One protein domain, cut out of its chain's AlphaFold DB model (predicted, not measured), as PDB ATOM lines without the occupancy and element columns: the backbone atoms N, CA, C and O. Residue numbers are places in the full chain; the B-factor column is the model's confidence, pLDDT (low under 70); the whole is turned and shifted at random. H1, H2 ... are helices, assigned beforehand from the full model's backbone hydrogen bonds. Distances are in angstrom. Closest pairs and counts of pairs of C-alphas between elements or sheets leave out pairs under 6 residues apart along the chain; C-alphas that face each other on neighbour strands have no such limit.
ATOM      1  N   ALA A  26     -28.984   8.307  -6.671       67.12
ATOM      2  CA  ALA A  26     -29.180   7.744  -8.012       67.12
ATOM      3  C   ALA A  26     -28.967   8.792  -9.125       67.12
ATOM      4  O   ALA A  26     -28.450   8.478 -10.196       67.12
ATOM      5  N   GLU A  27     -29.286  10.052  -8.837       65.38
ATOM      6  CA  GLU A  27     -29.045  11.211  -9.700       65.38
ATOM      7  C   GLU A  27     -27.553  11.425 -10.003       65.38
ATOM      8  O   GLU A  27     -27.186  11.644 -11.155       65.38
ATOM      9  N   VAL A  28     -26.672  11.268  -9.011       70.94
ATOM     10  CA  VAL A  28     -25.212  11.370  -9.183       70.94
ATOM     11  C   VAL A  28     -24.682  10.208 -10.026       70.94
ATOM     12  O   VAL A  28     -23.806  10.396 -10.871       70.94
ATOM     13  N   VAL A  29     -25.240   9.004  -9.865       71.00
ATOM     14  CA  VAL A  29     -24.884   7.839 -10.697       71.00
ATOM     15  C   VAL A  29     -25.270   8.075 -12.160       71.00
ATOM     16  O   VAL A  29     -24.458   7.850 -13.063       71.00
ATOM     17  N   ILE A  30     -26.482   8.574 -12.403       68.81
ATOM     18  CA  ILE A  30     -26.970   8.909 -13.748       68.81
ATOM     19  C   ILE A  30     -26.121  10.031 -14.359       68.81
ATOM     20  O   ILE A  30     -25.689   9.915 -15.510       68.81
ATOM     21  N   LEU A  31     -25.816  11.077 -13.586       74.94
ATOM     22  CA  LEU A  31     -24.959  12.186 -14.006       74.94
ATOM     23  C   LEU A  31     -23.575  11.688 -14.439       74.94
ATOM     24  O   LEU A  31     -23.093  12.024 -15.524       74.94
ATOM     25  N   ASN A  32     -22.970  10.816 -13.633       75.62
ATOM     26  CA  ASN A  32     -21.671  10.222 -13.920       75.62
ATOM     27  C   ASN A  32     -21.686   9.379 -15.202       75.62
ATOM     28  O   ASN A  32     -20.800   9.539 -16.048       75.62
ATOM     29  N   ALA A  33     -22.712   8.547 -15.398       73.50
ATOM     30  CA  ALA A  33     -22.875   7.750 -16.615       73.50
ATOM     31  C   ALA A  33     -23.054   8.632 -17.869       73.50
ATOM     32  O   ALA A  33     -22.499   8.340 -18.939       73.50
ATOM     33  N   CYS A  34     -23.781   9.745 -17.741       72.19
ATOM     34  CA  CYS A  34     -23.932  10.744 -18.796       72.19
ATOM     35  C   CYS A  34     -22.591  11.406 -19.150       72.19
ATOM     36  O   CYS A  34     -22.244  11.496 -20.335       72.19
ATOM     37  N   CYS A  35     -21.802  11.807 -18.148       78.56
ATOM     38  CA  CYS A  35     -20.460  12.360 -18.338       78.56
ATOM     39  C   CYS A  35     -19.517  11.357 -19.023       78.56
ATOM     40  O   CYS A  35     -18.828  11.723 -19.979       78.56
ATOM     41  N   ASP A  36     -19.550  10.076 -18.645       81.50
ATOM     42  CA  ASP A  36     -18.760   9.022 -19.302       81.50
ATOM     43  C   ASP A  36     -19.149   8.833 -20.769       81.50
ATOM     44  O   ASP A  36     -18.300   8.636 -21.646       81.50
ATOM     45  N   GLY A  37     -20.449   8.880 -21.065       77.62
ATOM     46  CA  GLY A  37     -20.953   8.833 -22.433       77.62
ATOM     47  C   GLY A  37     -20.511  10.043 -23.263       77.62
ATOM     48  O   GLY A  37     -20.222   9.904 -24.456       77.62
ATOM     49  N   ALA A  38     -20.443  11.229 -22.656       76.19
ATOM     50  CA  ALA A  38     -19.956  12.441 -23.309       76.19
ATOM     51  C   ALA A  38     -18.443  12.371 -23.577       76.19
ATOM     52  O   ALA A  38     -18.019  12.579 -24.717       76.19
ATOM     53  N   LEU A  39     -17.642  12.004 -22.571       80.12
ATOM     54  CA  LEU A  39     -16.187  11.860 -22.689       80.12
ATOM     55  C   LEU A  39     -15.801  10.827 -23.752       80.12
ATOM     56  O   LEU A  39     -14.937  11.111 -24.584       80.12
ATOM     57  N   ARG A  40     -16.483   9.672 -23.801       79.69
ATOM     58  CA  ARG A  40     -16.264   8.656 -24.847       79.69
ATOM     59  C   ARG A  40     -16.492   9.217 -26.246       79.69
ATOM     60  O   ARG A  40     -15.612   9.122 -27.094       79.69
ATOM     61  N   ARG A  41     -17.617   9.901 -26.475       75.12
ATOM     62  CA  ARG A  41     -17.915  10.517 -27.782       75.12
ATOM     63  C   ARG A  41     -16.898  11.588 -28.178       75.12
ATOM     64  O   ARG A  41     -16.578  11.710 -29.362       75.12
ATOM     65  N   ILE A  42     -16.409  12.375 -27.218       76.31
ATOM     66  CA  ILE A  42     -15.350  13.369 -27.455       76.31
ATOM     67  C   ILE A  42     -14.049  12.657 -27.849       76.31
ATOM     68  O   ILE A  42     -13.440  13.011 -28.861       76.31
ATOM     69  N   ALA A  43     -13.663  11.619 -27.107       77.75
ATOM     70  CA  ALA A  43     -12.468  10.829 -27.381       77.75
ATOM     71  C   ALA A  43     -12.532  10.131 -28.750       77.75
ATOM     72  O   ALA A  43     -11.558  10.173 -29.502       77.75
ATOM     73  N   ASP A  44     -13.672   9.550 -29.120       76.94
ATOM     74  CA  ASP A  44     -13.854   8.874 -30.409       76.94
ATOM     75  C   ASP A  44     -13.712   9.841 -31.585       76.94
ATOM     76  O   ASP A  44     -13.060   9.530 -32.582       76.94
ATOM     77  N   ARG A  45     -14.235  11.065 -31.454       70.19
ATOM     78  CA  ARG A  45     -14.022  12.115 -32.461       70.19
ATOM     79  C   ARG A  45     -12.569  12.548 -32.553       70.19
ATOM     80  O   ARG A  45     -12.076  12.756 -33.661       70.19
ATOM     81  N   ALA A  46     -11.886  12.679 -31.418       72.75
ATOM     82  CA  ALA A  46     -10.464  13.003 -31.397       72.75
ATOM     83  C   ALA A  46      -9.632  11.898 -32.074       72.75
ATOM     84  O   ALA A  46      -8.749  12.197 -32.879       72.75
ATOM     85  N   LYS A  47      -9.961  10.620 -31.837       73.62
ATOM     86  CA  LYS A  47      -9.339   9.470 -32.515       73.62
ATOM     87  C   LYS A  47      -9.608   9.479 -34.021       73.62
ATOM     88  O   LYS A  47      -8.660   9.398 -34.801       73.62
ATOM     89  N   ALA A  48     -10.864   9.652 -34.436       68.25
ATOM     90  CA  ALA A  48     -11.242   9.742 -35.849       68.25
ATOM     91  C   ALA A  48     -10.532  10.904 -36.567       68.25
ATOM     92  O   ALA A  48     -10.085  10.762 -37.705       68.25
ATOM     93  N   HIS A  49     -10.359  12.044 -35.888       69.12
ATOM     94  CA  HIS A  49      -9.575  13.171 -36.400       69.12
ATOM     95  C   HIS A  49      -8.092  12.819 -36.553       69.12
ATOM     96  O   HIS A  49      -7.529  13.024 -37.631       69.12
ATOM     97  N   ARG A  50      -7.477  12.227 -35.518       67.69
ATOM     98  CA  ARG A  50      -6.066  11.803 -35.532       67.69
ATOM     99  C   ARG A  50      -5.776  10.802 -36.651       67.69
ATOM    100  O   ARG A  50      -4.692  10.844 -37.222       67.69
ATOM    101  N   HIS A  51      -6.712   9.900 -36.942       72.12
ATOM    102  CA  HIS A  51      -6.538   8.815 -37.916       72.12
ATOM    103  C   HIS A  51      -7.054   9.159 -39.318       72.12
ATOM    104  O   HIS A  51      -6.925   8.352 -40.237       72.12
ATOM    105  N   CYS A  52      -7.611  10.354 -39.531       69.00
ATOM    106  CA  CYS A  52      -7.989  10.765 -40.875       69.00
ATOM    107  C   CYS A  52      -6.740  10.861 -41.754       69.00
ATOM    108  O   CYS A  52      -5.814  11.590 -41.412       69.00
ATOM    109  N   SER A  53      -6.728  10.198 -42.909       74.00
ATOM    110  CA  SER A  53      -5.609  10.210 -43.860       74.00
ATOM    111  C   SER A  53      -5.425  11.562 -44.571       74.00
ATOM    112  O   SER A  53      -4.300  11.957 -44.879       74.00
ATOM    113  N   SER A  54      -6.491  12.349 -44.750       77.12
ATOM    114  CA  SER A  54      -6.449  13.629 -45.473       77.12
ATOM    115  C   SER A  54      -6.021  14.813 -44.594       77.12
ATOM    116  O   SER A  54      -6.746  15.253 -43.701       77.12
ATOM    117  N   ARG A  55      -4.862  15.416 -44.899       72.62
ATOM    118  CA  ARG A  55      -4.353  16.617 -44.202       72.62
ATOM    119  C   ARG A  55      -5.289  17.824 -44.342       72.62
ATOM    120  O   ARG A  55      -5.469  18.567 -43.378       72.62
ATOM    121  N   ALA A  56      -5.900  18.005 -45.515       71.81
ATOM    122  CA  ALA A  56      -6.881  19.062 -45.762       71.81
ATOM    123  C   ALA A  56      -8.157  18.844 -44.934       71.81
ATOM    124  O   ALA A  56      -8.682  19.785 -44.341       71.81
ATOM    125  N   CYS A  57      -8.601  17.590 -44.814       69.44
ATOM    126  CA  CYS A  57      -9.716  17.231 -43.947       69.44
ATOM    127  C   CYS A  57      -9.411  17.522 -42.472       69.44
ATOM    128  O   CYS A  57     -10.243  18.133 -41.800       69.44
ATOM    129  N   ARG A  58      -8.218  17.140 -41.983       67.12
ATOM    130  CA  ARG A  58      -7.789  17.398 -40.596       67.12
ATOM    131  C   ARG A  58      -7.777  18.895 -40.274       67.12
ATOM    132  O   ARG A  58      -8.306  19.280 -39.236       67.12
ATOM    133  N   ARG A  59      -7.242  19.733 -41.175       68.19
ATOM    134  CA  ARG A  59      -7.217  21.206 -41.029       68.19
ATOM    135  C   ARG A  59      -8.610  21.836 -41.041       68.19
ATOM    136  O   ARG A  59      -8.867  22.759 -40.285       68.19
ATOM    137  N   ALA A  60      -9.508  21.331 -41.884       68.50
ATOM    138  CA  ALA A  60     -10.878  21.828 -41.988       68.50
ATOM    139  C   ALA A  60     -11.855  21.141 -41.013       68.50
ATOM    140  O   ALA A  60     -13.062  21.347 -41.119       68.50
ATOM    141  N   HIS A  61     -11.359  20.273 -40.122       64.25
ATOM    142  CA  HIS A  61     -12.138  19.458 -39.182       64.25
ATOM    143  C   HIS A  61     -13.293  18.640 -39.801       64.25
ATOM    144  O   HIS A  61     -14.159  18.158 -39.080       64.25
ATOM    145  N   ARG A  62     -13.310  18.400 -41.121       65.88
ATOM    146  CA  ARG A  62     -14.452  17.746 -41.801       65.88
ATOM    147  C   ARG A  62     -14.654  16.288 -41.366       65.88
ATOM    148  O   ARG A  62     -15.775  15.802 -41.323       65.88
ATOM    149  N   CYS A  63     -13.569  15.622 -40.992       60.97
ATOM    150  CA  CYS A  63     -13.490  14.210 -40.595       60.97
ATOM    151  C   CYS A  63     -13.995  13.979 -39.169       60.97
ATOM    152  O   CYS A  63     -14.435  12.887 -38.836       60.97
ATOM    153  N   ALA A  64     -13.943  15.018 -38.332       54.97
ATOM    154  CA  ALA A  64     -14.517  15.008 -36.990       54.97
ATOM    155  C   ALA A  64     -16.011  15.405 -36.996       54.97
ATOM    156  O   ALA A  64     -16.646  15.458 -35.939       54.97
ATOM    157  N   GLY A  65     -16.566  15.711 -38.180       58.59
ATOM    158  CA  GLY A  65     -17.829  16.425 -38.333       58.59
ATOM    159  C   GLY A  65     -17.734  17.870 -37.829       58.59
ATOM    160  O   GLY A  65     -16.677  18.336 -37.406       58.59
ATOM    161  N   LYS A  66     -18.856  18.604 -37.841       55.81
ATOM    162  CA  LYS A  66     -18.903  19.916 -37.172       55.81
ATOM    163  C   LYS A  66     -18.472  19.739 -35.706       55.81
ATOM    164  O   LYS A  66     -19.015  18.834 -35.050       55.81
ATOM    165  N   PRO A  67     -17.548  20.574 -35.184       53.94
ATOM    166  CA  PRO A  67     -17.256  20.589 -33.759       53.94
ATOM    167  C   PRO A  67     -18.585  20.829 -33.051       53.94
ATOM    168  O   PRO A  67     -19.208  21.876 -33.211       53.94
ATOM    169  N   ARG A  68     -19.083  19.797 -32.364       49.28
ATOM    170  CA  ARG A  68     -20.268  19.975 -31.537       49.28
ATOM    171  C   ARG A  68     -19.767  20.661 -30.293       49.28
ATOM    172  O   ARG A  68     -18.816  20.174 -29.681       49.28
ATOM    173  N   ARG A  69     -20.374  21.791 -29.953       50.06
ATOM    174  CA  ARG A  69     -20.095  22.417 -28.667       50.06
ATOM    175  C   ARG A  69     -20.450  21.393 -27.591       50.06
ATOM    176  O   ARG A  69     -21.411  20.642 -27.775       50.06
ATOM    177  N   CYS A  70     -19.695  21.339 -26.492       47.88
ATOM    178  CA  CYS A  70     -20.068  20.483 -25.360       47.88
ATOM    179  C   CYS A  70     -21.526  20.748 -24.957       47.88
ATOM    180  O   CYS A  70     -22.269  19.797 -24.756       47.88
ATOM    181  N   SER A  71     -21.976  22.007 -25.034       49.72
ATOM    182  CA  SER A  71     -23.379  22.401 -24.872       49.72
ATOM    183  C   SER A  71     -24.355  21.654 -25.789       49.72
ATOM    184  O   SER A  71     -25.433  21.309 -25.343       49.72
ATOM    185  N   ASP A  72     -24.008  21.357 -27.045       56.72
ATOM    186  CA  ASP A  72     -24.892  20.648 -27.985       56.72
ATOM    187  C   ASP A  72     -24.930  19.137 -27.730       56.72
ATOM    188  O   ASP A  72     -25.901  18.473 -28.085       56.72
ATOM    189  N   ILE A  73     -23.845  18.576 -27.186       57.28
ATOM    190  CA  ILE A  73     -23.790  17.172 -26.766       57.28
ATOM    191  C   ILE A  73     -24.598  17.019 -25.479       57.28
ATOM    192  O   ILE A  73     -25.480  16.170 -25.427       57.28
ATOM    193  N   VAL A  74     -24.350  17.889 -24.500       53.81
ATOM    194  CA  VAL A  74     -25.052  17.938 -23.213       53.81
ATOM    195  C   VAL A  74     -26.550  18.176 -23.428       53.81
ATOM    196  O   VAL A  74     -27.348  17.350 -23.015       53.81
ATOM    197  N   ARG A  75     -26.948  19.191 -24.208       59.16
ATOM    198  CA  ARG A  75     -28.360  19.523 -24.497       59.16
ATOM    199  C   ARG A  75     -29.116  18.453 -25.297       59.16
ATOM    200  O   ARG A  75     -30.337  18.409 -25.262       59.16
ATOM    201  N   ARG A  76     -28.416  17.606 -26.064       61.06
ATOM    202  CA  ARG A  76     -29.035  16.459 -26.763       61.06
ATOM    203  C   ARG A  76     -29.206  15.239 -25.871       61.06
ATOM    204  O   ARG A  76     -30.034  14.394 -26.188       61.06
ATOM    205  N   LEU A  77     -28.369  15.108 -24.849       54.97
ATOM    206  CA  LEU A  77     -28.438  14.008 -23.894       54.97
ATOM    207  C   LEU A  77     -29.376  14.344 -22.732       54.97
ATOM    208  O   LEU A  77     -30.007  13.434 -22.214       54.97
ATOM    209  N   LEU A  78     -29.503  15.628 -22.389       55.84
ATOM    210  CA  LEU A  78     -30.354  16.156 -21.328       55.84
ATOM    211  C   LEU A  78     -31.106  17.393 -21.849       55.84
ATOM    212  O   LEU A  78     -30.531  18.484 -21.902       55.84
ATOM    213  N   PRO A  79     -32.360  17.235 -22.306       57.09
ATOM    214  CA  PRO A  79     -33.158  18.355 -22.792       57.09
ATOM    215  C   PRO A  79     -33.586  19.336 -21.683       57.09
ATOM    216  O   PRO A  79     -33.891  20.478 -22.019       57.09
ATOM    217  N   ASP A  80     -33.508  18.950 -20.400       55.59
ATOM    218  CA  ASP A  80     -33.929  19.758 -19.246       55.59
ATOM    219  C   ASP A  80     -32.826  19.944 -18.176       55.59
ATOM    220  O   ASP A  80     -31.966  19.085 -17.999       55.59
ATOM    221  N   ALA A  81     -32.880  21.117 -17.523       53.47
ATOM    222  CA  ALA A  81     -32.234  21.661 -16.306       53.47
ATOM    223  C   ALA A  81     -30.765  21.341 -15.915       53.47
ATOM    224  O   ALA A  81     -30.099  22.239 -15.400       53.47
ATOM    225  N   ASP A  82     -30.199  20.167 -16.196       64.25
ATOM    226  CA  ASP A  82     -28.956  19.704 -15.536       64.25
ATOM    227  C   ASP A  82     -27.679  19.882 -16.372       64.25
ATOM    228  O   ASP A  82     -26.598  19.383 -16.043       64.25
ATOM    229  N   ALA A  83     -27.766  20.642 -17.465       68.31
ATOM    230  CA  ALA A  83     -26.603  20.985 -18.279       68.31
ATOM    231  C   ALA A  83     -25.468  21.675 -17.485       68.31
ATOM    232  O   ALA A  83     -24.307  21.344 -17.742       68.31
ATOM    233  N   PRO A  84     -25.740  22.592 -16.528       73.62
ATOM    234  CA  PRO A  84     -24.696  23.183 -15.690       73.62
ATOM    235  C   PRO A  84     -23.977  22.148 -14.818       73.62
ATOM    236  O   PRO A  84     -22.749  22.118 -14.833       73.62
ATOM    237  N   ALA A  85     -24.720  21.254 -14.156       75.12
ATOM    238  CA  ALA A  85     -24.156  20.202 -13.308       75.12
ATOM    239  C   ALA A  85     -23.268  19.235 -14.111       75.12
ATOM    240  O   ALA A  85     -22.172  18.883 -13.683       75.12
ATOM    241  N   MET A  86     -23.678  18.870 -15.332       76.19
ATOM    242  CA  MET A  86     -22.834  18.083 -16.241       76.19
ATOM    243  C   MET A  86     -21.554  18.808 -16.658       76.19
ATOM    244  O   MET A  86     -20.496  18.188 -16.750       76.19
ATOM    245  N   ILE A  87     -21.644  20.098 -16.991       77.25
ATOM    246  CA  ILE A  87     -20.476  20.881 -17.415       77.25
ATOM    247  C   ILE A  87     -19.479  20.994 -16.263       77.25
ATOM    248  O   ILE A  87     -18.282  20.808 -16.484       77.25
ATOM    249  N   GLU A  88     -19.972  21.258 -15.057       82.94
ATOM    250  CA  GLU A  88     -19.166  21.296 -13.843       82.94
ATOM    251  C   GLU A  88     -18.497  19.941 -13.571       82.94
ATOM    252  O   GLU A  88     -17.283  19.874 -13.384       82.94
ATOM    253  N   GLU A  89     -19.245  18.841 -13.653       84.25
ATOM    254  CA  GLU A  89     -18.697  17.497 -13.456       84.25
ATOM    255  C   GLU A  89     -17.615  17.151 -14.494       84.25
ATOM    256  O   GLU A  89     -16.550  16.621 -14.164       84.25
ATOM    257  N   LEU A  90     -17.838  17.497 -15.766       81.94
ATOM    258  CA  LEU A  90     -16.843  17.316 -16.824       81.94
ATOM    259  C   LEU A  90     -15.584  18.158 -16.588       81.94
ATOM    260  O   LEU A  90     -14.483  17.677 -16.859       81.94
ATOM    261  N   TYR A  91     -15.731  19.389 -16.095       84.44
ATOM    262  CA  TYR A  91     -14.605  20.259 -15.760       84.44
ATOM    263  C   TYR A  91     -13.708  19.620 -14.695       84.44
ATOM    264  O   TYR A  91     -12.504  19.475 -14.918       84.44
ATOM    265  N   TRP A  92     -14.295  19.146 -13.593       88.62
ATOM    266  CA  TRP A  92     -13.536  18.518 -12.509       88.62
ATOM    267  C   TRP A  92     -12.840  17.225 -12.944       88.62
ATOM    268  O   TRP A  92     -11.679  17.010 -12.602       88.62
ATOM    269  N   ARG A  93     -13.487  16.404 -13.777       88.50
ATOM    270  CA  ARG A  93     -12.872  15.190 -14.345       88.50
ATOM    271  C   ARG A  93     -11.678  15.490 -15.249       88.50
ATOM    272  O   ARG A  93     -10.691  14.757 -15.229       88.50
ATOM    273  N   VAL A  94     -11.756  16.555 -16.049       87.50
ATOM    274  CA  VAL A  94     -10.629  16.988 -16.888       87.50
ATOM    275  C   VAL A  94      -9.484  17.505 -16.020       87.50
ATOM    276  O   VAL A  94      -8.340  17.135 -16.271       87.50
ATOM    277  N   LEU A  95      -9.774  18.308 -14.992       87.56
ATOM    278  CA  LEU A  95      -8.748  18.783 -14.062       87.56
ATOM    279  C   LEU A  95      -8.048  17.636 -13.334       87.56
ATOM    280  O   LEU A  95      -6.821  17.619 -13.302       87.56
ATOM    281  N   GLN A  96      -8.801  16.667 -12.805       90.06
ATOM    282  CA  GLN A  96      -8.218  15.502 -12.137       90.06
ATOM    283  C   GLN A  96      -7.279  14.743 -13.078       90.06
ATOM    284  O   GLN A  96      -6.140  14.462 -12.724       90.06
ATOM    285  N   ARG A  97      -7.705  14.514 -14.324       88.44
ATOM    286  CA  ARG A  97      -6.864  13.858 -15.327       88.44
ATOM    287  C   ARG A  97      -5.558  14.613 -15.599       88.44
ATOM    288  O   ARG A  97      -4.527  13.976 -15.773       88.44
ATOM    289  N   LEU A  98      -5.590  15.945 -15.655       88.12
ATOM    290  CA  LEU A  98      -4.379  16.751 -15.847       88.12
ATOM    291  C   LEU A  98      -3.414  16.626 -14.661       88.12
ATOM    292  O   LEU A  98      -2.203  16.619 -14.867       88.12
ATOM    293  N   VAL A  99      -3.940  16.522 -13.436       88.94
ATOM    294  CA  VAL A  99      -3.133  16.254 -12.236       88.94
ATOM    295  C   VAL A  99      -2.503  14.866 -12.318       88.94
ATOM    296  O   VAL A  99      -1.293  14.747 -12.151       88.94
ATOM    297  N   ASP A 100      -3.289  13.842 -12.650       88.88
ATOM    298  CA  ASP A 100      -2.800  12.463 -12.764       88.88
ATOM    299  C   ASP A 100      -1.711  12.335 -13.847       88.88
ATOM    300  O   ASP A 100      -0.717  11.629 -13.665       88.88
ATOM    301  N   GLU A 101      -1.872  13.042 -14.971       89.19
ATOM    302  CA  GLU A 101      -0.878  13.111 -16.046       89.19
ATOM    303  C   GLU A 101       0.410  13.837 -15.587       89.19
ATOM    304  O   GLU A 101       1.498  13.321 -15.843       89.19
ATOM    305  N   ASP A 102       0.324  14.961 -14.852       88.44
ATOM    306  CA  ASP A 102       1.500  15.651 -14.267       88.44
ATOM    307  C   ASP A 102       2.261  14.743 -13.299       88.44
ATOM    308  O   ASP A 102       3.488  14.648 -13.336       88.44
ATOM    309  N   GLU A 103       1.531  14.057 -12.418       88.94
ATOM    310  CA  GLU A 103       2.123  13.139 -11.453       88.94
ATOM    311  C   GLU A 103       2.800  11.956 -12.141       88.94
ATOM    312  O   GLU A 103       3.906  11.570 -11.754       88.94
ATOM    313  N   ALA A 104       2.164  11.382 -13.164       88.31
ATOM    314  CA  ALA A 104       2.731  10.278 -13.924       88.31
ATOM    315  C   ALA A 104       4.029  10.678 -14.636       88.31
ATOM    316  O   ALA A 104       4.964   9.880 -14.670       88.31
ATOM    317  N   GLU A 105       4.111  11.892 -15.182       86.62
ATOM    318  CA  GLU A 105       5.336  12.391 -15.813       86.62
ATOM    319  C   GLU A 105       6.433  12.683 -14.782       86.62
ATOM    320  O   GLU A 105       7.582  12.296 -14.990       86.62
TER     321      GLU A 105
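Overview. This is residues 26 to 105 of the 109 residues of an uncharacterized protein of Tardiphaga sp. P9-11 (UniProt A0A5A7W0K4). Two long helices, H1 and H4, cross at a steep angle as a lopsided X, meeting at residues 31 to 35 of H1 and 86 to 90 of H4, and the last residues of H4, 95 to 105, stick out free. From the far end of H1 the chain turns through the small helix H2 and folds back to the short helix H3, which packs on H4 at its residues 83 to 87. The printed part has 80 residues with four named helices, in the order H1, H2, H3, H4, and no named strand; the class is all helix. The whole is loose, with a radius of gyration of the C-alphas of 14.8 A, and its outline is flat, spanning 44 by 37 by 15 A.

Along the chain. H1, the longest helix, takes residues 26 to 51 and is 37.5 A from first to last C-alpha; C-alpha 26 is at (-29.180, 7.744, -8.012) and C-alpha 51 at (-6.538, 8.815, -37.916). H4 takes residues 83 to 105 and is 33.2 A long, ending with C-alpha 105 at (5.336, 12.391, -15.813). H3, residues 70 to 77, is 10.7 A long, and H2, residues 55 to 59, is 6.3 A long.

Arrangement. H1 touches H4 with residues 31 to 35 alone, and the closest C-alphas, those of Cys 35 and Leu 90, are 6.3 A apart. These two helices run the same way at a steep tilt of 61 degrees. H1 and H3 only just touch, with 3 pairs of C-alphas within 8 A, the closest those of Ala 38 and Ile 73 at 7.0 A; they run opposite ways at a steep tilt of 57 degrees. H3 touches residues 83 to 87 of H4, with the C-alphas of Val 74 and Ala 83 closest at 6.0 A, and these helices run opposite ways at a steep tilt of 57 degrees. The packing of the helices is mostly crossed. H2 is close to H1 but not clearly touching it, the closest C-alphas being those of His 49 and Arg 58, 6.2 A apart. H2 is apart from both H3 and H4. In H1, H2, H3 and H4 every O i to N i+4 pair is within hydrogen-bond range.

Size, cuts and confidence. The two C-alphas farthest apart are those of Ala 26 and Ala 56, at 45.3 A. Without residues 95 to 105, which stand free, the body spans 44 by 18 by 16 A. The printed part has no cut. The links from H1 to H2 and from H3 to H4 are tight, and the link of 10 residues from H2 to H3 is short. The mean pLDDT of the printed part is 71.7, and 34 residues are under 70, among them residues 57 to 83; H3 has a mean of 55 and H4 of 84.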